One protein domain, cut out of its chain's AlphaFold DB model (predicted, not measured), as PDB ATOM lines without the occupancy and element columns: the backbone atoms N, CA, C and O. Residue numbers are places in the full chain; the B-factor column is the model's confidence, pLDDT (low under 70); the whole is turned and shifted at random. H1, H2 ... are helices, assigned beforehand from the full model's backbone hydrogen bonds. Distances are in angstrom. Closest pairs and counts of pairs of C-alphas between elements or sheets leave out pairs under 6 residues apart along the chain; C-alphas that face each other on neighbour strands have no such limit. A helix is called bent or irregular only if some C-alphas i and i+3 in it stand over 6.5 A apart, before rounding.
ATOM      1  N   ARG A  39       3.276 -37.789 -43.784       46.75
ATOM      2  CA  ARG A  39       3.956 -39.037 -43.344       46.75
ATOM      3  C   ARG A  39       4.051 -39.204 -41.826       46.75
ATOM      4  O   ARG A  39       3.919 -40.321 -41.338       46.75
ATOM      5  N   HIS A  40       4.181 -38.103 -41.084       50.84
ATOM      6  CA  HIS A  40       4.338 -38.087 -39.618       50.84
ATOM      7  C   HIS A  40       3.416 -37.055 -38.947       50.84
ATOM      8  O   HIS A  40       3.801 -36.401 -37.977       50.84
ATOM      9  N   ASP A  41       2.198 -36.879 -39.471       55.00
ATOM     10  CA  ASP A  41       1.199 -35.985 -38.874       55.00
ATOM     11  C   ASP A  41       0.696 -36.579 -37.554       55.00
ATOM     12  O   ASP A  41      -0.299 -37.305 -37.502       55.00
ATOM     13  N   ILE A  42       1.425 -36.283 -36.482       59.09
ATOM     14  CA  ILE A  42       0.983 -36.484 -35.110       59.09
ATOM     15  C   ILE A  42       0.064 -35.298 -34.798       59.09
ATOM     16  O   ILE A  42       0.553 -34.167 -34.720       59.09
ATOM     17  N   PRO A  43      -1.262 -35.500 -34.700       63.62
ATOM     18  CA  PRO A  43      -2.183 -34.402 -34.456       63.62
ATOM     19  C   PRO A  43      -1.927 -33.791 -33.076       63.62
ATOM     20  O   PRO A  43      -1.607 -34.484 -32.120       63.62
ATOM     21  N   TYR A  44      -2.099 -32.480 -32.936       66.88
ATOM     22  CA  TYR A  44      -2.079 -31.865 -31.609       66.88
ATOM     23  C   TYR A  44      -3.202 -32.435 -30.741       66.88
ATOM     24  O   TYR A  44      -4.327 -32.585 -31.220       66.88
ATOM     25  N   ALA A  45      -2.916 -32.664 -29.456       69.19
ATOM     26  CA  ALA A  45      -3.935 -33.051 -28.486       69.19
ATOM     27  C   ALA A  45      -5.069 -32.000 -28.473       69.19
ATOM     28  O   ALA A  45      -4.812 -30.826 -28.158       69.19
ATOM     29  N   PRO A  46      -6.310 -32.356 -28.857       73.25
ATOM     30  CA  PRO A  46      -7.402 -31.398 -28.941       73.25
ATOM     31  C   PRO A  46      -7.810 -30.882 -27.557       73.25
ATOM     32  O   PRO A  46      -7.707 -31.568 -26.547       73.25
ATOM     33  N   LEU A  47      -8.352 -29.663 -27.489       78.31
ATOM     34  CA  LEU A  47      -8.805 -29.077 -26.215       78.31
ATOM     35  C   LEU A  47      -9.905 -29.899 -25.518       78.31
ATOM     36  O   LEU A  47     -10.051 -29.794 -24.300       78.31
ATOM     37  N   SER A  48     -10.661 -30.717 -26.262       76.69
ATOM     38  CA  SER A  48     -11.646 -31.658 -25.706       76.69
ATOM     39  C   SER A  48     -11.041 -32.608 -24.674       76.69
ATOM     40  O   SER A  48     -11.720 -33.012 -23.730       76.69
ATOM     41  N   ASP A  49      -9.753 -32.902 -24.807       73.06
ATOM     42  CA  ASP A  49      -9.024 -33.835 -23.959       73.06
ATOM     43  C   ASP A  49      -8.814 -33.299 -22.542       73.06
ATOM     44  O   ASP A  49      -8.661 -34.061 -21.594       73.06
ATOM     45  N   LEU A  50      -8.930 -31.987 -22.328       73.31
ATOM     46  CA  LEU A  50      -8.901 -31.407 -20.981       73.31
ATOM     47  C   LEU A  50      -9.997 -31.968 -20.060       73.31
ATOM     48  O   LEU A  50      -9.856 -31.921 -18.836       73.31
ATOM     49  N   ILE A  51     -11.094 -32.466 -20.637       76.88
ATOM     50  CA  ILE A  51     -12.307 -32.869 -19.915       76.88
ATOM     51  C   ILE A  51     -12.467 -34.398 -19.899       76.88
ATOM     52  O   ILE A  51     -13.191 -34.934 -19.058       76.88
ATOM     53  N   GLN A  52     -11.761 -35.125 -20.770       66.38
ATOM     54  CA  GLN A  52     -11.889 -36.577 -20.851       66.38
ATOM     55  C   GLN A  52     -11.247 -37.284 -19.647       66.38
ATOM     56  O   GLN A  52     -10.214 -36.877 -19.099       66.38
ATOM     57  N   ALA A  53     -11.910 -38.351 -19.189       53.94
ATOM     58  CA  ALA A  53     -11.505 -39.083 -17.995       53.94
ATOM     59  C   ALA A  53     -10.133 -39.750 -18.171       53.94
ATOM     60  O   ALA A  53      -9.325 -39.689 -17.240       53.94
ATOM     61  N   ASP A  54      -9.873 -40.261 -19.376       60.94
ATOM     62  CA  ASP A  54      -8.687 -41.015 -19.758       60.94
ATOM     63  C   ASP A  54      -8.198 -40.551 -21.144       60.94
ATOM     64  O   ASP A  54      -8.550 -41.122 -22.165       60.94
ATOM     65  N   VAL A  55      -7.420 -39.469 -21.172       53.22
ATOM     66  CA  VAL A  55      -6.970 -38.809 -22.417       53.22
ATOM     67  C   VAL A  55      -6.001 -39.657 -23.235       53.22
ATOM     68  O   VAL A  55      -5.983 -39.588 -24.451       53.22
ATOM     69  N   TYR A  56      -5.172 -40.439 -22.551       57.03
ATOM     70  CA  TYR A  56      -4.141 -41.253 -23.176       57.03
ATOM     71  C   TYR A  56      -4.295 -42.642 -22.578       57.03
ATOM     72  O   TYR A  56      -3.830 -42.902 -21.461       57.03
ATOM     73  N   THR A  57      -5.087 -43.489 -23.229       49.94
ATOM     74  CA  THR A  57      -5.461 -44.803 -22.675       49.94
ATOM     75  C   THR A  57      -4.492 -45.885 -23.099       49.94
ATOM     76  O   THR A  57      -4.167 -46.762 -22.286       49.94
ATOM     77  N   ASP A  58      -3.964 -45.782 -24.312       48.81
ATOM     78  CA  ASP A  58      -3.006 -46.731 -24.846       48.81
ATOM     79  C   ASP A  58      -1.546 -46.318 -24.560       48.81
ATOM     80  O   ASP A  58      -1.248 -45.268 -23.977       48.81
ATOM     81  N   GLY A  59      -0.615 -47.233 -24.835       49.62
ATOM     82  CA  GLY A  59       0.813 -47.000 -24.617       49.62
ATOM     83  C   GLY A  59       1.443 -46.071 -25.657       49.62
ATOM     84  O   GLY A  59       2.427 -45.412 -25.335       49.62
ATOM     85  N   VAL A  60       0.867 -46.001 -26.858       51.59
ATOM     86  CA  VAL A  60       1.389 -45.256 -28.010       51.59
ATOM     87  C   VAL A  60       1.101 -43.771 -27.830       51.59
ATOM     88  O   VAL A  60       2.023 -42.966 -27.802       51.59
ATOM     89  N   GLU A  61      -0.145 -43.405 -27.552       54.75
ATOM     90  CA  GLU A  61      -0.580 -42.057 -27.197       54.75
ATOM     91  C   GLU A  61       0.209 -41.491 -26.007       54.75
ATOM     92  O   GLU A  61       0.614 -40.329 -26.010       54.75
ATOM     93  N   LYS A  62       0.503 -42.314 -24.991       57.56
ATOM     94  CA  LYS A  62       1.341 -41.897 -23.851       57.56
ATOM     95  C   LYS A  62       2.791 -41.636 -24.246       57.56
ATOM     96  O   LYS A  62       3.392 -40.697 -23.730       57.56
ATOM     97  N   LEU A  63       3.373 -42.467 -25.105       53.81
ATOM     98  CA  LEU A  63       4.743 -42.271 -25.580       53.81
ATOM     99  C   LEU A  63       4.842 -41.022 -26.463       53.81
ATOM    100  O   LEU A  63       5.746 -40.210 -26.271       53.81
ATOM    101  N   THR A  64       3.863 -40.831 -27.343       55.25
ATOM    102  CA  THR A  64       3.780 -39.721 -28.295       55.25
ATOM    103  C   THR A  64       3.526 -38.373 -27.616       55.25
ATOM    104  O   THR A  64       4.224 -37.396 -27.894       55.25
ATOM    105  N   TYR A  65       2.562 -38.305 -26.694       53.81
ATOM    106  CA  TYR A  65       2.104 -37.030 -26.129       53.81
ATOM    107  C   TYR A  65       2.587 -36.737 -24.713       53.81
ATOM    108  O   TYR A  65       2.361 -35.628 -24.226       53.81
ATOM    109  N   LEU A  66       3.201 -37.704 -24.026       53.47
ATOM    110  CA  LEU A  66       3.557 -37.539 -22.617       53.47
ATOM    111  C   LEU A  66       4.995 -37.926 -22.259       53.47
ATOM    112  O   LEU A  66       5.359 -37.729 -21.101       53.47
ATOM    113  N   SER A  67       5.788 -38.450 -23.207       50.72
ATOM    114  CA  SER A  67       7.186 -38.906 -23.048       50.72
ATOM    115  C   SER A  67       7.554 -39.314 -21.616       50.72
ATOM    116  O   SER A  67       8.509 -38.821 -21.003       50.72
ATOM    117  N   TYR A  68       6.744 -40.173 -21.008       51.38
ATOM    118  CA  TYR A  68       7.043 -40.607 -19.661       51.38
ATOM    119  C   TYR A  68       8.164 -41.632 -19.747       51.38
ATOM    120  O   TYR A  68       8.011 -42.663 -20.399       51.38
ATOM    121  N   ALA A  69       9.239 -41.429 -18.978       39.56
ATOM    122  CA  ALA A  69       9.864 -42.579 -18.340       39.56
ATOM    123  C   ALA A  69       8.705 -43.356 -17.703       39.56
ATOM    124  O   ALA A  69       7.946 -42.762 -16.935       39.56
ATOM    125  N   PHE A  70       8.479 -44.613 -18.094       44.19
ATOM    126  CA  PHE A  70       7.399 -45.463 -17.588       44.19
ATOM    127  C   PHE A  70       7.595 -45.694 -16.076       44.19
ATOM    128  O   PHE A  70       7.976 -46.768 -15.619       44.19
ATOM    129  N   LEU A  71       7.346 -44.667 -15.263       44.22
ATOM    130  CA  LEU A  71       7.511 -44.672 -13.820       44.22
ATOM    131  C   LEU A  71       6.287 -45.368 -13.248       44.22
ATOM    132  O   LEU A  71       5.320 -44.766 -12.780       44.22
ATOM    133  N   ARG A  72       6.324 -46.694 -13.370       45.25
ATOM    134  CA  ARG A  72       5.400 -47.614 -12.731       45.25
ATOM    135  C   ARG A  72       5.444 -47.341 -11.227       45.25
ATOM    136  O   ARG A  72       6.490 -47.482 -10.602       45.25
ATOM    137  N   ASN A  73       4.267 -47.064 -10.665       41.91
ATOM    138  CA  ASN A  73       3.924 -47.054  -9.237       41.91
ATOM    139  C   ASN A  73       4.012 -45.691  -8.527       41.91
ATOM    140  O   ASN A  73       5.052 -45.284  -8.017       41.91
ATOM    141  N   GLY A  74       2.847 -45.065  -8.351       40.69
ATOM    142  CA  GLY A  74       2.594 -44.169  -7.225       40.69
ATOM    143  C   GLY A  74       1.192 -44.413  -6.637       40.69
ATOM    144  O   GLY A  74       0.331 -44.954  -7.331       40.69
ATOM    145  N   PRO A  75       0.966 -44.082  -5.351       38.94
ATOM    146  CA  PRO A  75      -0.289 -44.342  -4.633       38.94
ATOM    147  C   PRO A  75      -1.501 -43.601  -5.234       38.94
ATOM    148  O   PRO A  75      -1.353 -42.617  -5.947       38.94
ATOM    149  N   ILE A  76      -2.724 -44.040  -4.911       43.06
ATOM    150  CA  ILE A  76      -3.987 -43.581  -5.536       43.06
ATOM    151  C   ILE A  76      -4.195 -42.051  -5.481       43.06
ATOM    152  O   ILE A  76      -4.685 -41.467  -6.445       43.06
ATOM    153  N   GLY A  77      -3.763 -41.372  -4.411       46.53
ATOM    154  CA  GLY A  77      -3.799 -39.902  -4.337       46.53
ATOM    155  C   GLY A  77      -2.838 -39.210  -5.319       46.53
ATOM    156  O   GLY A  77      -3.170 -38.178  -5.897       46.53
ATOM    157  N   PHE A  78      -1.682 -39.822  -5.591       55.22
ATOM    158  CA  PHE A  78      -0.730 -39.376  -6.612       55.22
ATOM    159  C   PHE A  78      -1.279 -39.615  -8.027       55.22
ATOM    160  O   PHE A  78      -1.036 -38.808  -8.917       55.22
ATOM    161  N   LEU A  79      -2.105 -40.651  -8.232       56.50
ATOM    162  CA  LEU A  79      -2.766 -40.906  -9.518       56.50
ATOM    163  C   LEU A  79      -3.749 -39.795  -9.913       56.50
ATOM    164  O   LEU A  79      -3.851 -39.484 -11.096       56.50
ATOM    165  N   GLN A  80      -4.447 -39.160  -8.963       59.69
ATOM    166  CA  GLN A  80      -5.322 -38.023  -9.283       59.69
ATOM    167  C   GLN A  80      -4.531 -36.756  -9.630       59.69
ATOM    168  O   GLN A  80      -4.878 -36.075 -10.594       59.69
ATOM    169  N   ALA A  81      -3.439 -36.472  -8.913       60.72
ATOM    170  CA  ALA A  81      -2.528 -35.377  -9.257       60.72
ATOM    171  C   ALA A  81      -1.846 -35.606 -10.621       60.72
ATOM    172  O   ALA A  81      -1.733 -34.674 -11.418       60.72
ATOM    173  N   ILE A  82      -1.478 -36.854 -10.937       64.06
ATOM    174  CA  ILE A  82      -0.988 -37.254 -12.261       64.06
ATOM    175  C   ILE A  82      -2.064 -37.034 -13.323       64.06
ATOM    176  O   ILE A  82      -1.763 -36.422 -14.334       64.06
ATOM    177  N   ARG A  83      -3.311 -37.470 -13.106       67.94
ATOM    178  CA  ARG A  83      -4.412 -37.261 -14.067       67.94
ATOM    179  C   ARG A  83      -4.691 -35.779 -14.310       67.94
ATOM    180  O   ARG A  83      -4.883 -35.366 -15.449       67.94
ATOM    181  N   GLY A  84      -4.669 -34.967 -13.253       68.44
ATOM    182  CA  GLY A  84      -4.756 -33.511 -13.366       68.44
ATOM    183  C   GLY A  84      -3.593 -32.931 -14.174       68.44
ATOM    184  O   GLY A  84      -3.817 -32.133 -15.078       68.44
ATOM    185  N   THR A  85      -2.365 -33.384 -13.910       68.81
ATOM    186  CA  THR A  85      -1.171 -32.952 -14.656       68.81
ATOM    187  C   THR A  85      -1.217 -33.406 -16.117       68.81
ATOM    188  O   THR A  85      -0.906 -32.611 -16.990       68.81
ATOM    189  N   GLN A  86      -1.673 -34.629 -16.405       69.62
ATOM    190  CA  GLN A  86      -1.861 -35.173 -17.757       69.62
ATOM    191  C   GLN A  86      -2.849 -34.336 -18.568       69.62
ATOM    192  O   GLN A  86      -2.562 -33.985 -19.705       69.62
ATOM    193  N   ARG A  87      -3.983 -33.954 -17.970       74.06
ATOM    194  CA  ARG A  87      -4.945 -33.053 -18.618       74.06
ATOM    195  C   ARG A  87      -4.340 -31.675 -18.839       74.06
ATOM    196  O   ARG A  87      -4.390 -31.151 -19.941       74.06
ATOM    197  N   LEU A  88      -3.702 -31.097 -17.822       73.81
ATOM    198  CA  LEU A  88      -3.034 -29.800 -17.963       73.81
ATOM    199  C   LEU A  88      -1.881 -29.832 -18.969       73.81
ATOM    200  O   LEU A  88      -1.529 -28.780 -19.495       73.81
ATOM    201  N   HIS A  89      -1.324 -31.005 -19.262       74.56
ATOM    202  CA  HIS A  89      -0.311 -31.185 -20.288       74.56
ATOM    203  C   HIS A  89      -0.846 -30.876 -21.689       74.56
ATOM    204  O   HIS A  89      -0.104 -30.355 -22.510       74.56
ATOM    205  N   VAL A  90      -2.150 -31.058 -21.940       75.88
ATOM    206  CA  VAL A  90      -2.805 -30.576 -23.170       75.88
ATOM    207  C   VAL A  90      -2.602 -29.065 -23.324       75.88
ATOM    208  O   VAL A  90      -2.348 -28.576 -24.420       75.88
ATOM    209  N   LEU A  91      -2.616 -28.302 -22.223       76.81
ATOM    210  CA  LEU A  91      -2.341 -26.864 -22.280       76.81
ATOM    211  C   LEU A  91      -0.904 -26.561 -22.699       76.81
ATOM    212  O   LEU A  91      -0.680 -25.499 -23.265       76.81
ATOM    213  N   ALA A  92       0.060 -27.458 -22.468       75.44
ATOM    214  CA  ALA A  92       1.434 -27.258 -22.920       75.44
ATOM    215  C   ALA A  92       1.468 -27.018 -24.439       75.44
ATOM    216  O   ALA A  92       2.119 -26.083 -24.886       75.44
ATOM    217  N   TYR A  93       0.659 -27.749 -25.210       73.94
ATOM    218  CA  TYR A  93       0.549 -27.607 -26.663       73.94
ATOM    219  C   TYR A  93      -0.058 -26.270 -27.115       73.94
ATOM    220  O   TYR A  93       0.348 -25.710 -28.133       73.94
ATOM    221  N   TRP A  94      -1.009 -25.730 -26.347       78.81
ATOM    222  CA  TRP A  94      -1.797 -24.547 -26.728       78.81
ATOM    223  C   TRP A  94      -1.338 -23.238 -26.065       78.81
ATOM    224  O   TRP A  94      -1.674 -22.147 -26.531       78.81
ATOM    225  N   LEU A  95      -0.550 -23.309 -24.989       82.19
ATOM    226  CA  LEU A  95       0.013 -22.146 -24.298       82.19
ATOM    227  C   LEU A  95       1.035 -21.348 -25.130       82.19
ATOM    228  O   LEU A  95       0.992 -20.120 -25.036       82.19
ATOM    229  N   PRO A  96       1.933 -21.946 -25.939       85.31
ATOM    230  CA  PRO A  96       2.938 -21.193 -26.684       85.31
ATOM    231  C   PRO A  96       2.326 -20.144 -27.630       85.31
ATOM    232  O   PRO A  96       2.688 -18.970 -27.497       85.31
ATOM    233  N   PRO A  97       1.331 -20.464 -28.491       84.00
ATOM    234  CA  PRO A  97       0.649 -19.450 -29.304       84.00
ATOM    235  C   PRO A  97       0.037 -18.306 -28.480       84.00
ATOM    236  O   PRO A  97       0.114 -17.136 -28.873       84.00
ATOM    237  N   LEU A  98      -0.529 -18.617 -27.307       87.31
ATOM    238  CA  LEU A  98      -1.095 -17.619 -26.395       87.31
ATOM    239  C   LEU A  98      -0.012 -16.723 -25.788       87.31
ATOM    240  O   LEU A  98      -0.176 -15.504 -25.761       87.31
ATOM    241  N   ILE A  99       1.105 -17.304 -25.344       88.38
ATOM    242  CA  ILE A  99       2.266 -16.573 -24.818       88.38
ATOM    243  C   ILE A  99       2.803 -15.616 -25.882       88.38
ATOM    244  O   ILE A  99       3.045 -14.446 -25.580       88.38
ATOM    245  N   PHE A 100       2.936 -16.070 -27.130       88.12
ATOM    246  CA  PHE A 100       3.444 -15.225 -28.207       88.12
ATOM    247  C   PHE A 100       2.479 -14.097 -28.561       88.12
ATOM    248  O   PHE A 100       2.879 -12.936 -28.654       88.12
ATOM    249  N   THR A 101       1.186 -14.398 -28.661       89.31
ATOM    250  CA  THR A 101       0.160 -13.381 -28.924       89.31
ATOM    251  C   THR A 101       0.117 -12.340 -27.802       89.31
ATOM    252  O   THR A 101       0.138 -11.133 -28.060       89.31
ATOM    253  N   ALA A 102       0.140 -12.785 -26.543       92.12
ATOM    254  CA  ALA A 102       0.184 -11.905 -25.381       92.12
ATOM    255  C   ALA A 102       1.468 -11.062 -25.349       92.12
ATOM    256  O   ALA A 102       1.399  -9.861 -25.090       92.12
ATOM    257  N   GLY A 103       2.629 -11.642 -25.663       91.00
ATOM    258  CA  GLY A 103       3.901 -10.921 -25.745       91.00
ATOM    259  C   GLY A 103       3.896  -9.817 -26.798       91.00
ATOM    260  O   GLY A 103       4.308  -8.691 -26.506       91.00
ATOM    261  N   LEU A 104       3.334 -10.078 -27.982       91.62
ATOM    262  CA  LEU A 104       3.166  -9.065 -29.026       91.62
ATOM    263  C   LEU A 104       2.239  -7.930 -28.562       91.62
ATOM    264  O   LEU A 104       2.583  -6.751 -28.686       91.62
ATOM    265  N   LEU A 105       1.096  -8.257 -27.954       93.62
ATOM    266  CA  LEU A 105       0.174  -7.255 -27.409       93.62
ATOM    267  C   LEU A 105       0.831  -6.414 -26.304       93.62
ATOM    268  O   LEU A 105       0.725  -5.184 -26.310       93.62
ATOM    269  N   LEU A 106       1.566  -7.045 -25.390       91.69
ATOM    270  CA  LEU A 106       2.307  -6.360 -24.331       91.69
ATOM    271  C   LEU A 106       3.384  -5.439 -24.897       91.69
ATOM    272  O   LEU A 106       3.514  -4.304 -24.430       91.69
ATOM    273  N   ALA A 107       4.110  -5.884 -25.927       91.31
ATOM    274  CA  ALA A 107       5.095  -5.059 -26.607       91.31
ATOM    275  C   ALA A 107       4.448  -3.804 -27.205       91.31
ATOM    276  O   ALA A 107       4.994  -2.702 -27.096       91.31
ATOM    277  N   ARG A 108       3.246  -3.933 -27.782       93.69
ATOM    278  CA  ARG A 108       2.480  -2.798 -28.312       93.69
ATOM    279  C   ARG A 108       2.042  -1.838 -27.210       93.69
ATOM    280  O   ARG A 108       2.235  -0.628 -27.341       93.69
ATOM    281  N   ILE A 109       1.442  -2.364 -26.141       92.88
ATOM    282  CA  ILE A 109       0.879  -1.574 -25.037       92.88
ATOM    283  C   ILE A 109       1.985  -0.799 -24.315       92.88
ATOM    284  O   ILE A 109       1.861   0.411 -24.107       92.88
ATOM    285  N   ARG A 110       3.086  -1.468 -23.961       89.69
ATOM    286  CA  ARG A 110       4.223  -0.843 -23.269       89.69
ATOM    287  C   ARG A 110       4.992   0.121 -24.161       89.69
ATOM    288  O   ARG A 110       5.387   1.188 -23.693       89.69
ATOM    289  N   GLY A 111       5.129  -0.205 -25.449       91.25
ATOM    290  CA  GLY A 111       5.650   0.722 -26.450       91.25
ATOM    291  C   GLY A 111       4.875   2.037 -26.421       91.25
ATOM    292  O   GLY A 111       5.459   3.081 -26.143       91.25
ATOM    293  N   ARG A 112       3.544   1.975 -26.583       92.50
ATOM    294  CA  ARG A 112       2.683   3.173 -26.572       92.50
ATOM    295  C   ARG A 112       2.820   3.992 -25.287       92.50
ATOM    296  O   ARG A 112       2.922   5.209 -25.362       92.50
ATOM    297  N   ARG A 113       2.866   3.339 -24.118       89.69
ATOM    298  CA  ARG A 113       3.028   4.024 -22.819       89.69
ATOM    299  C   ARG A 113       4.381   4.721 -22.647       89.69
ATOM    300  O   ARG A 113       4.473   5.650 -21.860       89.69
ATOM    301  N   SER A 114       5.412   4.280 -23.364       88.56
ATOM    302  CA  SER A 114       6.757   4.873 -23.338       88.56
ATOM    303  C   SER A 114       7.018   5.836 -24.506       88.56
ATOM    304  O   SER A 114       8.165   6.202 -24.752       88.56
ATOM    305  N   GLY A 115       5.978   6.229 -25.254       91.12
ATOM    306  CA  GLY A 115       6.100   7.116 -26.418       91.12
ATOM    307  C   GLY A 115       6.691   6.448 -27.668       91.12
ATOM    308  O   GLY A 115       6.963   7.122 -28.656       91.12
ATOM    309  N   ARG A 116       6.887   5.124 -27.659       90.06
ATOM    310  CA  ARG A 116       7.401   4.338 -28.794       90.06
ATOM    311  C   ARG A 116       6.269   3.569 -29.485       90.06
ATOM    312  O   ARG A 116       5.191   3.363 -28.934       90.06
ATOM    313  N   ARG A 117       6.487   3.078 -30.712       89.38
ATOM    314  CA  ARG A 117       5.492   2.206 -31.379       89.38
ATOM    315  C   ARG A 117       5.422   0.816 -30.727       89.38
ATOM    316  O   ARG A 117       4.322   0.271 -30.605       89.38
ATOM    317  N   TRP A 118       6.570   0.291 -30.295       89.62
ATOM    318  CA  TRP A 118       6.756  -1.042 -29.713       89.62
ATOM    319  C   TRP A 118       7.815  -1.024 -28.601       89.62
ATOM    320  O   TRP A 118       8.776  -0.256 -28.667       89.62
ATOM    321  N   ASP A 119       7.652  -1.890 -27.602       90.25
ATOM    322  CA  ASP A 119       8.688  -2.265 -26.634       90.25
ATOM    323  C   ASP A 119       9.624  -3.283 -27.310       90.25
ATOM    324  O   ASP A 119       9.303  -4.469 -27.421       90.25
ATOM    325  N   ALA A 120      10.735  -2.787 -27.863       87.50
ATOM    326  CA  ALA A 120      11.632  -3.569 -28.715       87.50
ATOM    327  C   ALA A 120      12.194  -4.842 -28.040       87.50
ATOM    328  O   ALA A 120      12.200  -5.874 -28.707       87.50
ATOM    329  N   PRO A 121      12.602  -4.834 -26.753       86.50
ATOM    330  CA  PRO A 121      12.996  -6.053 -26.044       86.50
ATOM    331  C   PRO A 121      11.915  -7.140 -26.004       86.50
ATOM    332  O   PRO A 121      12.197  -8.290 -26.333       86.50
ATOM    333  N   ILE A 122      10.676  -6.793 -25.635       87.12
ATOM    334  CA  ILE A 122       9.581  -7.778 -25.544       87.12
ATOM    335  C   ILE A 122       9.228  -8.300 -26.934       87.12
ATOM    336  O   ILE A 122       9.053  -9.506 -27.105       87.12
ATOM    337  N   LEU A 123       9.163  -7.404 -27.924       88.44
ATOM    338  CA  LEU A 123       8.923  -7.779 -29.313       88.44
ATOM    339  C   LEU A 123       9.986  -8.769 -29.799       88.44
ATOM    340  O   LEU A 123       9.635  -9.825 -30.309       88.44
ATOM    341  N   LEU A 124      11.269  -8.465 -29.579       85.12
ATOM    342  CA  LEU A 124      12.382  -9.311 -30.001       85.12
ATOM    343  C   LEU A 124      12.301 -10.710 -29.389       85.12
ATOM    344  O   LEU A 124      12.334 -11.692 -30.127       85.12
ATOM    345  N   VAL A 125      12.178 -10.808 -28.061       84.81
ATOM    346  CA  VAL A 125      12.143 -12.112 -27.384       84.81
ATOM    347  C   VAL A 125      10.939 -12.924 -27.849       84.81
ATOM    348  O   VAL A 125      11.085 -14.089 -28.205       84.81
ATOM    349  N   THR A 126       9.764 -12.297 -27.915       85.56
ATOM    350  CA  THR A 126       8.533 -12.976 -28.332       85.56
ATOM    351  C   THR A 126       8.623 -13.466 -29.776       85.56
ATOM    352  O   THR A 126       8.246 -14.600 -30.056       85.56
ATOM    353  N   SER A 127       9.158 -12.651 -30.689       83.44
ATOM    354  CA  SER A 127       9.321 -13.026 -32.096       83.44
ATOM    355  C   SER A 127      10.348 -14.138 -32.291       83.44
ATOM    356  O   SER A 127      10.069 -15.071 -33.032       83.44
ATOM    357  N   VAL A 128      11.509 -14.085 -31.628       83.75
ATOM    358  CA  VAL A 128      12.534 -15.140 -31.747       83.75
ATOM    359  C   VAL A 128      12.025 -16.465 -31.180       83.75
ATOM    360  O   VAL A 128      12.149 -17.495 -31.840       83.75
ATOM    361  N   CYS A 129      11.394 -16.444 -30.003       84.06
ATOM    362  CA  CYS A 129      10.813 -17.650 -29.411       84.06
ATOM    363  C   CYS A 129       9.663 -18.195 -30.271       84.06
ATOM    364  O   CYS A 129       9.585 -19.400 -30.485       84.06
ATOM    365  N   GLY A 130       8.824 -17.308 -30.819       83.19
ATOM    366  CA  GLY A 130       7.745 -17.669 -31.738       83.19
ATOM    367  C   GLY A 130       8.256 -18.316 -33.020       83.19
ATOM    368  O   GLY A 130       7.773 -19.375 -33.389       83.19
ATOM    369  N   MET A 131       9.275 -17.739 -33.663       81.81
ATOM    370  CA  MET A 131       9.898 -18.326 -34.857       81.81
ATOM    371  C   MET A 131      10.567 -19.671 -34.554       81.81
ATOM    372  O   MET A 131      10.453 -20.589 -35.354       81.81
ATOM    373  N   THR A 132      11.211 -19.811 -33.389       79.38
ATOM    374  CA  THR A 132      11.823 -21.084 -32.962       79.38
ATOM    375  C   THR A 132      10.763 -22.169 -32.771       79.38
ATOM    376  O   THR A 132      10.936 -23.287 -33.239       79.38
ATOM    377  N   PHE A 133       9.641 -21.828 -32.131       77.50
ATOM    378  CA  PHE A 133       8.512 -22.740 -31.955       77.50
ATOM    379  C   PHE A 133       7.852 -23.106 -33.292       77.50
ATOM    380  O   PHE A 133       7.592 -24.276 -33.552       77.50
ATOM    381  N   LEU A 134       7.632 -22.121 -34.171       75.62
ATOM    382  CA  LEU A 134       7.095 -22.351 -35.516       75.62
ATOM    383  C   LEU A 134       8.020 -23.218 -36.379       75.62
ATOM    384  O   LEU A 134       7.524 -23.921 -37.248       75.62
ATOM    385  N   GLY A 135       9.330 -23.212 -36.123       68.62
ATOM    386  CA  GLY A 135      10.294 -24.075 -36.810       68.62
ATOM    387  C   GLY A 135      10.128 -25.573 -36.531       68.62
ATOM    388  O   GLY A 135      10.702 -26.373 -37.260       68.62
ATOM    389  N   VAL A 136       9.354 -25.954 -35.507       67.69
ATOM    390  CA  VAL A 136       9.023 -27.359 -35.180       67.69
ATOM    391  C   VAL A 136       7.564 -27.693 -35.520       67.69
ATOM    392  O   VAL A 136       7.157 -28.849 -35.489       67.69
ATOM    393  N   LEU A 137       6.764 -26.700 -35.916       60.97
ATOM    394  CA  LEU A 137       5.383 -26.883 -36.362       60.97
ATOM    395  C   LEU A 137       5.385 -27.519 -37.776       60.97
ATOM    396  O   LEU A 137       6.149 -27.053 -38.620       60.97
ATOM    397  N   PRO A 138       4.571 -28.556 -38.075       59.56
ATOM    398  CA  PRO A 138       3.415 -29.061 -37.324       59.56
ATOM    399  C   PRO A 138       3.684 -30.191 -36.316       59.56
ATOM    400  O   PRO A 138       2.723 -30.691 -35.742       59.56
ATOM    401  N   ARG A 139       4.934 -30.591 -36.059       63.44
ATOM    402  CA  ARG A 139       5.233 -31.779 -35.249       63.44
ATOM    403  C   ARG A 139       4.779 -31.603 -33.794       63.44
ATOM    404  O   ARG A 139       5.333 -30.792 -33.052       63.44
ATOM    405  N   ALA A 140       3.759 -32.364 -33.400       62.41
ATOM    406  CA  ALA A 140       3.091 -32.234 -32.106       62.41
ATOM    407  C   ALA A 140       3.470 -33.322 -31.092       62.41
ATOM    408  O   ALA A 140       2.759 -33.493 -30.110       62.41
ATOM    409  N   ASP A 141       4.547 -34.078 -31.301       66.06
ATOM    410  CA  ASP A 141       5.000 -35.020 -30.278       66.06
ATOM    411  C   ASP A 141       5.833 -34.313 -29.203       66.06
ATOM    412  O   ASP A 141       6.604 -33.380 -29.466       66.06
ATOM    413  N   TYR A 142       5.655 -34.746 -27.959       66.88
ATOM    414  CA  TYR A 142       6.210 -34.030 -26.819       66.88
ATOM    415  C   TYR A 142       7.746 -34.042 -26.791       66.88
ATOM    416  O   TYR A 142       8.359 -33.064 -26.358       66.88
ATOM    417  N   ASN A 143       8.383 -35.110 -27.286       65.88
ATOM    418  CA  ASN A 143       9.844 -35.234 -27.302       65.88
ATOM    419  C   ASN A 143      10.494 -34.122 -28.133       65.88
ATOM    420  O   ASN A 143      11.487 -33.525 -27.711       65.88
ATOM    421  N   HIS A 144       9.913 -33.801 -29.290       69.75
ATOM    422  CA  HIS A 144      10.410 -32.722 -30.144       69.75
ATOM    423  C   HIS A 144      10.038 -31.346 -29.593       69.75
ATOM    424  O   HIS A 144      10.853 -30.419 -29.627       69.75
ATOM    425  N   LEU A 145       8.845 -31.221 -29.010       69.62
ATOM    426  CA  LEU A 145       8.410 -29.998 -28.350       69.62
ATOM    427  C   LEU A 145       9.316 -29.621 -27.169       69.62
ATOM    428  O   LEU A 145       9.711 -28.463 -27.062       69.62
ATOM    429  N   MET A 146       9.736 -30.570 -26.329       71.50
ATOM    430  CA  MET A 146      10.604 -30.298 -25.175       71.50
ATOM    431  C   MET A 146      11.877 -29.519 -25.557       71.50
ATOM    432  O   MET A 146      12.286 -28.607 -24.830       71.50
ATOM    433  N   ASN A 147      12.456 -29.807 -26.726       69.69
ATOM    434  CA  ASN A 147      13.662 -29.137 -27.222       69.69
ATOM    435  C   ASN A 147      13.439 -27.651 -27.554       69.69
ATOM    436  O   ASN A 147      14.372 -26.855 -27.473       69.69
ATOM    437  N   VAL A 148      12.204 -27.246 -27.869       72.62
ATOM    438  CA  VAL A 148      11.841 -25.855 -28.201       72.62
ATOM    439  C   VAL A 148      11.026 -25.143 -27.125       72.62
ATOM    440  O   VAL A 148      10.716 -23.957 -27.262       72.62
ATOM    441  N   TYR A 149      10.730 -25.809 -26.007       78.56
ATOM    442  CA  TYR A 149      10.001 -25.196 -24.894       78.56
ATOM    443  C   TYR A 149      10.851 -24.262 -24.041       78.56
ATOM    444  O   TYR A 149      10.302 -23.376 -23.392       78.56
ATOM    445  N   GLN A 150      12.176 -24.393 -24.046       79.56
ATOM    446  CA  GLN A 150      13.041 -23.498 -23.271       79.56
ATOM    447  C   GLN A 150      12.839 -22.017 -23.686       79.56
ATOM    448  O   GLN A 150      12.555 -21.193 -22.809       79.56
ATOM    449  N   PRO A 151      12.841 -21.660 -24.994       79.12
ATOM    450  CA  PRO A 151      12.398 -20.342 -25.459       79.12
ATOM    451  C   PRO A 151      10.983 -19.954 -25.004       79.12
ATOM    452  O   PRO A 151      10.758 -18.822 -24.572       79.12
ATOM    453  N   VAL A 152      10.020 -20.883 -25.064       82.50
ATOM    454  CA  VAL A 152       8.624 -20.636 -24.655       82.50
ATOM    455  C   VAL A 152       8.542 -20.262 -23.175       82.50
ATOM    456  O   VAL A 152       7.854 -19.305 -22.825       82.50
ATOM    457  N   VAL A 153       9.268 -20.969 -22.306       82.81
ATOM    458  CA  VAL A 153       9.312 -20.707 -20.860       82.81
ATOM    459  C   VAL A 153       9.902 -19.326 -20.576       82.81
ATOM    460  O   VAL A 153       9.345 -18.575 -19.771       82.81
ATOM    461  N   ILE A 154      10.980 -18.945 -21.271       79.25
ATOM    462  CA  ILE A 154      11.596 -17.615 -21.142       79.25
ATOM    463  C   ILE A 154      10.609 -16.519 -21.566       79.25
ATOM    464  O   ILE A 154      10.378 -15.565 -20.816       79.25
ATOM    465  N   ALA A 155       9.991 -16.661 -22.743       83.06
ATOM    466  CA  ALA A 155       8.984 -15.720 -23.227       83.06
ATOM    467  C   ALA A 155       7.791 -15.639 -22.262       83.06
ATOM    468  O   ALA A 155       7.368 -14.543 -21.893       83.06
ATOM    469  N   GLY A 156       7.309 -16.786 -21.781       84.44
ATOM    470  CA  GLY A 156       6.233 -16.900 -20.802       84.44
ATOM    471  C   GLY A 156       6.540 -16.141 -19.515       84.44
ATOM    472  O   GLY A 156       5.733 -15.319 -19.084       84.44
ATOM    473  N   ALA A 157       7.728 -16.320 -18.937       85.06
ATOM    474  CA  ALA A 157       8.144 -15.609 -17.729       85.06
ATOM    475  C   ALA A 157       8.166 -14.080 -17.928       85.06
ATOM    476  O   ALA A 157       7.678 -13.332 -17.076       85.06
ATOM    477  N   ILE A 158       8.672 -13.602 -19.069       84.06
ATOM    478  CA  ILE A 158       8.721 -12.169 -19.401       84.06
ATOM    479  C   ILE A 158       7.314 -11.596 -19.600       84.06
ATOM    480  O   ILE A 158       7.018 -10.497 -19.114       84.06
ATOM    481  N   VAL A 159       6.442 -12.338 -20.286       86.31
ATOM    482  CA  VAL A 159       5.033 -11.991 -20.502       86.31
ATOM    483  C   VAL A 159       4.297 -11.915 -19.167       86.31
ATOM    484  O   VAL A 159       3.669 -10.896 -18.879       86.31
ATOM    485  N   LEU A 160       4.433 -12.924 -18.305       86.19
ATOM    486  CA  LEU A 160       3.807 -12.961 -16.980       86.19
ATOM    487  C   LEU A 160       4.303 -11.820 -16.083       86.19
ATOM    488  O   LEU A 160       3.492 -11.097 -15.501       86.19
ATOM    489  N   ALA A 161       5.618 -11.591 -16.018       85.94
ATOM    490  CA  ALA A 161       6.201 -10.506 -15.231       85.94
ATOM    491  C   ALA A 161       5.756  -9.123 -15.736       85.94
ATOM    492  O   ALA A 161       5.483  -8.213 -14.946       85.94
ATOM    493  N   SER A 162       5.658  -8.956 -17.056       84.88
ATOM    494  CA  SER A 162       5.181  -7.720 -17.674       84.88
ATOM    495  C   SER A 162       3.699  -7.492 -17.400       84.88
ATOM    496  O   SER A 162       3.334  -6.385 -17.008       84.88
ATOM    497  N   THR A 163       2.866  -8.527 -17.519       85.75
ATOM    498  CA  THR A 163       1.437  -8.481 -17.181       85.75
ATOM    499  C   THR A 163       1.231  -8.127 -15.713       85.75
ATOM    500  O   THR A 163       0.497  -7.189 -15.414       85.75
ATOM    501  N   TRP A 164       1.953  -8.772 -14.792       86.69
ATOM    502  CA  TRP A 164       1.880  -8.476 -13.357       86.69
ATOM    503  C   TRP A 164       2.170  -7.007 -13.029       86.69
ATOM    504  O   TRP A 164       1.529  -6.420 -12.153       86.69
ATOM    505  N   ARG A 165       3.132  -6.397 -13.735       86.19
ATOM    506  CA  ARG A 165       3.486  -4.976 -13.580       86.19
ATOM    507  C   ARG A 165       2.435  -4.028 -14.164       86.19
ATOM    508  O   ARG A 165       2.389  -2.873 -13.750       86.19
ATOM    509  N   LEU A 166       1.619  -4.487 -15.112       85.44
ATOM    510  CA  LEU A 166       0.533  -3.697 -15.695       85.44
ATOM    511  C   LEU A 166      -0.737  -3.706 -14.837       85.44
ATOM    512  O   LEU A 166      -1.546  -2.789 -14.984       85.44
ATOM    513  N   ILE A 167      -0.904  -4.686 -13.940       85.00
ATOM    514  CA  ILE A 167      -2.038  -4.724 -13.012       85.00
ATOM    515  C   ILE A 167      -1.897  -3.572 -11.997       85.00
ATOM    516  O   ILE A 167      -0.879  -3.499 -11.296       85.00
ATOM    517  N   PRO A 168      -2.897  -2.676 -11.871       85.38
ATOM    518  CA  PRO A 168      -2.837  -1.557 -10.937       85.38
ATOM    519  C   PRO A 168      -2.560  -2.018  -9.502       85.38
ATOM    520  O   PRO A 168      -3.165  -2.971  -9.011       85.38
ATOM    521  N   LYS A 169      -1.683  -1.301  -8.783       83.75
ATOM    522  CA  LYS A 169      -1.360  -1.619  -7.377       83.75
ATOM    523  C   LYS A 169      -2.594  -1.573  -6.462       83.75
ATOM    524  O   LYS A 169      -2.623  -2.291  -5.466       83.75
ATOM    525  N   ALA A 170      -3.594  -0.763  -6.817       80.38
ATOM    526  CA  ALA A 170      -4.864  -0.642  -6.102       80.38
ATOM    527  C   ALA A 170      -5.740  -1.908  -6.205       80.38
ATOM    528  O   ALA A 170      -6.506  -2.202  -5.292       80.38
ATOM    529  N   SER A 171      -5.583  -2.714  -7.259       86.00
ATOM    530  CA  SER A 171      -6.371  -3.930  -7.502       86.00
ATOM    531  C   SER A 171      -5.777  -5.143  -6.774       86.00
ATOM    532  O   SER A 171      -5.385  -6.132  -7.398       86.00
ATOM    533  N   ARG A 172      -5.688  -5.070  -5.436       84.94
ATOM    534  CA  ARG A 172      -5.056  -6.112  -4.599       84.94
ATOM    535  C   ARG A 172      -5.657  -7.504  -4.823       84.94
ATOM    536  O   ARG A 172      -4.898  -8.460  -4.920       84.94
ATOM    537  N   GLY A 173      -6.980  -7.606  -4.979       86.94
ATOM    538  CA  GLY A 173      -7.671  -8.878  -5.231       86.94
ATOM    539  C   GLY A 173      -7.279  -9.532  -6.558       86.94
ATOM    540  O   GLY A 173      -6.985 -10.721  -6.586       86.94
ATOM    541  N   LEU A 174      -7.173  -8.752  -7.640       85.81
ATOM    542  CA  LEU A 174      -6.777  -9.265  -8.958       85.81
ATOM    543  C   LEU A 174      -5.318  -9.744  -8.966       85.81
ATOM    544  O   LEU A 174      -5.010 -10.791  -9.530       85.81
ATOM    545  N   ARG A 175      -4.421  -9.006  -8.297       85.81
ATOM    546  CA  ARG A 175      -3.023  -9.429  -8.117       85.81
ATOM    547  C   ARG A 175      -2.942 -10.684  -7.248       85.81
ATOM    548  O   ARG A 175      -2.248 -11.620  -7.615       85.81
ATOM    549  N   GLY A 176      -3.688 -10.734  -6.144       87.06
ATOM    550  CA  GLY A 176      -3.775 -11.919  -5.290       87.06
ATOM    551  C   GLY A 176      -4.251 -13.149  -6.064       87.06
ATOM    552  O   GLY A 176      -3.559 -14.159  -6.075       87.06
ATOM    553  N   GLY A 177      -5.365 -13.033  -6.791       88.75
ATOM    554  CA  GLY A 177      -5.916 -14.113  -7.613       88.75
ATOM    555  C   GLY A 177      -4.950 -14.590  -8.698       88.75
ATOM    556  O   GLY A 177      -4.690 -15.784  -8.798       88.75
ATOM    557  N   PHE A 178      -4.345 -13.672  -9.459       85.19
ATOM    558  CA  PHE A 178      -3.352 -14.035 -10.478       85.19
ATOM    559  C   PHE A 178      -2.133 -14.740  -9.869       85.19
ATOM    560  O   PHE A 178      -1.664 -15.740 -10.406       85.19
ATOM    561  N   GLY A 179      -1.628 -14.235  -8.739       85.88
ATOM    562  CA  GLY A 179      -0.487 -14.822  -8.040       85.88
ATOM    563  C   GLY A 179      -0.798 -16.216  -7.501       85.88
ATOM    564  O   GLY A 179       0.036 -17.108  -7.626       85.88
ATOM    565  N   LEU A 180      -2.008 -16.421  -6.971       88.88
ATOM    566  CA  LEU A 180      -2.479 -17.725  -6.504       88.88
ATOM    567  C   LEU A 180      -2.607 -18.728  -7.652       88.88
ATOM    568  O   LEU A 180      -2.114 -19.842  -7.522       88.88
ATOM    569  N   VAL A 181      -3.209 -18.337  -8.780       84.50
ATOM    570  CA  VAL A 181      -3.346 -19.219  -9.953       84.50
ATOM    571  C   VAL A 181      -1.974 -19.610 -10.500       84.50
ATOM    572  O   VAL A 181      -1.710 -20.791 -10.708       84.50
ATOM    573  N   LEU A 182      -1.073 -18.640 -10.684       82.50
ATOM    574  CA  LEU A 182       0.279 -18.916 -11.170       82.50
ATOM    575  C   LEU A 182       1.067 -19.785 -10.182       82.50
ATOM    576  O   LEU A 182       1.696 -20.757 -10.589       82.50
ATOM    577  N   GLY A 183       1.010 -19.458  -8.890       83.50
ATOM    578  CA  GLY A 183       1.661 -20.229  -7.834       83.50
ATOM    579  C   GLY A 183       1.140 -21.662  -7.763       83.50
ATOM    580  O   GLY A 183       1.935 -22.585  -7.634       83.50
ATOM    581  N   PHE A 184      -0.169 -21.864  -7.925       81.75
ATOM    582  CA  PHE A 184      -0.783 -23.188  -7.979       81.75
ATOM    583  C   PHE A 184      -0.291 -24.000  -9.184       81.75
ATOM    584  O   PHE A 184       0.107 -25.149  -9.015       81.75
ATOM    585  N   ILE A 185      -0.250 -23.403 -10.382       77.75
ATOM    586  CA  ILE A 185       0.266 -24.067 -11.592       77.75
ATOM    587  C   ILE A 185       1.742 -24.444 -11.414       77.75
ATOM    588  O   ILE A 185       2.120 -25.581 -11.693       77.75
ATOM    589  N   LEU A 186       2.570 -23.517 -10.919       81.06
ATOM    590  CA  LEU A 186       3.992 -23.766 -10.666       81.06
ATOM    591  C   LEU A 186       4.206 -24.848  -9.605       81.06
ATOM    592  O   LEU A 186       5.082 -25.691  -9.774       81.06
ATOM    593  N   LEU A 187       3.410 -24.848  -8.535       81.12
ATOM    594  CA  LEU A 187       3.473 -25.866  -7.491       81.12
ATOM    595  C   LEU A 187       3.087 -27.240  -8.036       81.12
ATOM    596  O   LEU A 187       3.746 -28.225  -7.716       81.12
ATOM    597  N   LEU A 188       2.046 -27.311  -8.865       76.38
ATOM    598  CA  LEU A 188       1.584 -28.565  -9.444       76.38
ATOM    599  C   LEU A 188       2.617 -29.142 -10.417       76.38
ATOM    600  O   LEU A 188       3.023 -30.288 -10.257       76.38
ATOM    601  N   TYR A 189       3.095 -28.346 -11.380       74.06
ATOM    602  CA  TYR A 189       4.120 -28.794 -12.324       74.06
ATOM    603  C   TYR A 189       5.451 -29.074 -11.626       74.06
ATOM    604  O   TYR A 189       6.005 -30.153 -11.791       74.06
ATOM    605  N   GLY A 190       5.939 -28.148 -10.798       78.44
ATOM    606  CA  GLY A 190       7.200 -28.303 -10.074       78.44
ATOM    607  C   GLY A 190       7.179 -29.477  -9.098       78.44
ATOM    608  O   GLY A 190       8.117 -30.269  -9.075       78.44
ATOM    609  N   GLY A 191       6.094 -29.645  -8.336       77.19
ATOM    610  CA  GLY A 191       5.914 -30.774  -7.424       77.19
ATOM    611  C   GLY A 191       5.878 -32.112  -8.159       77.19
ATOM    612  O   GLY A 191       6.568 -33.049  -7.758       77.19
ATOM    613  N   THR A 192       5.145 -32.186  -9.273       71.81
ATOM    614  CA  THR A 192       5.108 -33.385 -10.116       71.81
ATOM    615  C   THR A 192       6.472 -33.673 -10.753       71.81
ATOM    616  O   THR A 192       6.934 -34.810 -10.686       71.81
ATOM    617  N   SER A 193       7.174 -32.662 -11.278       73.88
ATOM    618  CA  SER A 193       8.530 -32.811 -11.826       73.88
ATOM    619  C   SER A 193       9.530 -33.296 -10.779       73.88
ATOM    620  O   SER A 193      10.291 -34.217 -11.059       73.88
ATOM    621  N   VAL A 194       9.515 -32.738  -9.563       77.81
ATOM    622  CA  VAL A 194      10.378 -33.192  -8.457       77.81
ATOM    623  C   VAL A 194      10.045 -34.630  -8.068       77.81
ATOM    624  O   VAL A 194      10.950 -35.449  -7.912       77.81
ATOM    625  N   ALA A 195       8.759 -34.969  -7.947       74.44
ATOM    626  CA  ALA A 195       8.328 -36.325  -7.625       74.44
ATOM    627  C   ALA A 195       8.748 -37.337  -8.703       74.44
ATOM    628  O   ALA A 195       9.203 -38.434  -8.369       74.44
ATOM    629  N   TRP A 196       8.637 -36.975  -9.984       72.25
ATOM    630  CA  TRP A 196       9.094 -37.798 -11.102       72.25
ATOM    631  C   TRP A 196      10.604 -37.936 -11.131       72.25
ATOM    632  O   TRP A 196      11.087 -39.057 -11.208       72.25
ATOM    633  N   TYR A 197      11.351 -36.844 -10.990       75.25
ATOM    634  CA  TYR A 197      12.809 -36.886 -10.948       75.25
ATOM    635  C   TYR A 197      13.313 -37.766  -9.795       75.25
ATOM    636  O   TYR A 197      14.133 -38.658  -9.997       75.25
ATOM    637  N   ALA A 198      12.730 -37.618  -8.601       76.81
ATOM    638  CA  ALA A 198      13.020 -38.484  -7.460       76.81
ATOM    639  C   ALA A 198      12.597 -39.946  -7.693       76.81
ATOM    640  O   ALA A 198      13.168 -40.865  -7.107       76.81
ATOM    641  N   SER A 199      11.567 -40.190  -8.503       73.12
ATOM    642  CA  SER A 199      11.175 -41.540  -8.906       73.12
ATOM    643  C   SER A 199      12.169 -42.137  -9.904       73.12
ATOM    644  O   SER A 199      12.581 -43.270  -9.691       73.12
ATOM    645  N   ILE A 200      12.623 -41.373 -10.908       73.31
ATOM    646  CA  ILE A 200      13.659 -41.777 -11.873       73.31
ATOM    647  C   ILE A 200      14.943 -42.139 -11.141       73.31
ATOM    648  O   ILE A 200      15.439 -43.234 -11.337       73.31
ATOM    649  N   ILE A 201      15.438 -41.284 -10.243       79.62
ATOM    650  CA  ILE A 201      16.667 -41.579  -9.486       79.62
ATOM    651  C   ILE A 201      16.530 -42.878  -8.684       79.62
ATOM    652  O   ILE A 201      17.472 -43.658  -8.588       79.62
TER     653      ILE A 201
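AT A GLANCE: This is residues 39 to 201 of the 514 residues of an uncharacterized protein of bacterium TMED88 (UniProt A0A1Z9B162). H3b, H4 and H5 make an up-and-down bundle, each running against the one before, and the long H6 folds back from the end of H5 to cross H3a, the other arm of bent H3. Short H1 packs on H3a, and short H2 on the first residues of H5. The printed part has 163 residues with six named helices, H1 to H6 in order, and no named strand: all helix. It is only just compact, close to loose, with a radius of gyration of the C-alphas of 18.0 A and spans of 56 by 43 by 32 A.

HOW THE PARTS SIT: By its hydrogen bonds H3, residues 76 to 113, was assigned as one helix, but it is bent: C-alphas 93 and 96 are 6.8 A apart, and arms H3a, residues 76 to 93, and H3b, residues 96 to 113, stand at a steep tilt of 60 degrees. Look first at H1, residues 47 to 50, which touches residues 87 to 91 alone of H3a; the closest C-alphas, Leu 50 and Arg 87, are 4.9 A apart. H2, residues 59 to 66, touches residues 142 to 143 alone of H5, residues 142 to 166, with closest C-alphas Tyr 65 and Tyr 142 at 5.1 A. H3b and H4, residues 120 to 134, form a helical hairpin at a shallow tilt of 16 degrees, closest at C-alphas Ala 107 and Ile 122, 5.4 A. H4 and H5 form another at 23 degrees, closest at C-alphas Cys 129 and Pro 151, 5.0 A. H5 has a kink of 55 degrees near residue 149 and is only just irregular: C-alphas 147 and 150 are 6.9 A apart. H6, residues 172 to 201, touches H3a at 68 degrees, only just steep, opposite ways, closest at C-alphas Thr 85 and Tyr 189, 7.1 A. Every O i to N i+4 pair is within hydrogen-bond range in H2, H3b, H4 and H6, against 10 of 14 in H3a and 16 of 21 in H5; H1 is too short for one.

IN THESE COORDINATES: Find C-alpha 47 at (-8.805, -29.077, -26.215), where H1 begins. H3a runs 26.9 A, H3b 25.5 A, H4 20.5 A and H5 32.8 A. H6 runs 41.9 A to C-alpha 201 at (16.667, -41.579, -9.486).

THE WHOLE: The two C-alphas farthest apart, Asn 73 and Gly 115, are 56.9 A apart. The printed part has no cut and no long link, and residues 168 to 173 stand free. Confidence is under 70 at residues 39 to 45, 52 to 86, 135 to 145 and 147.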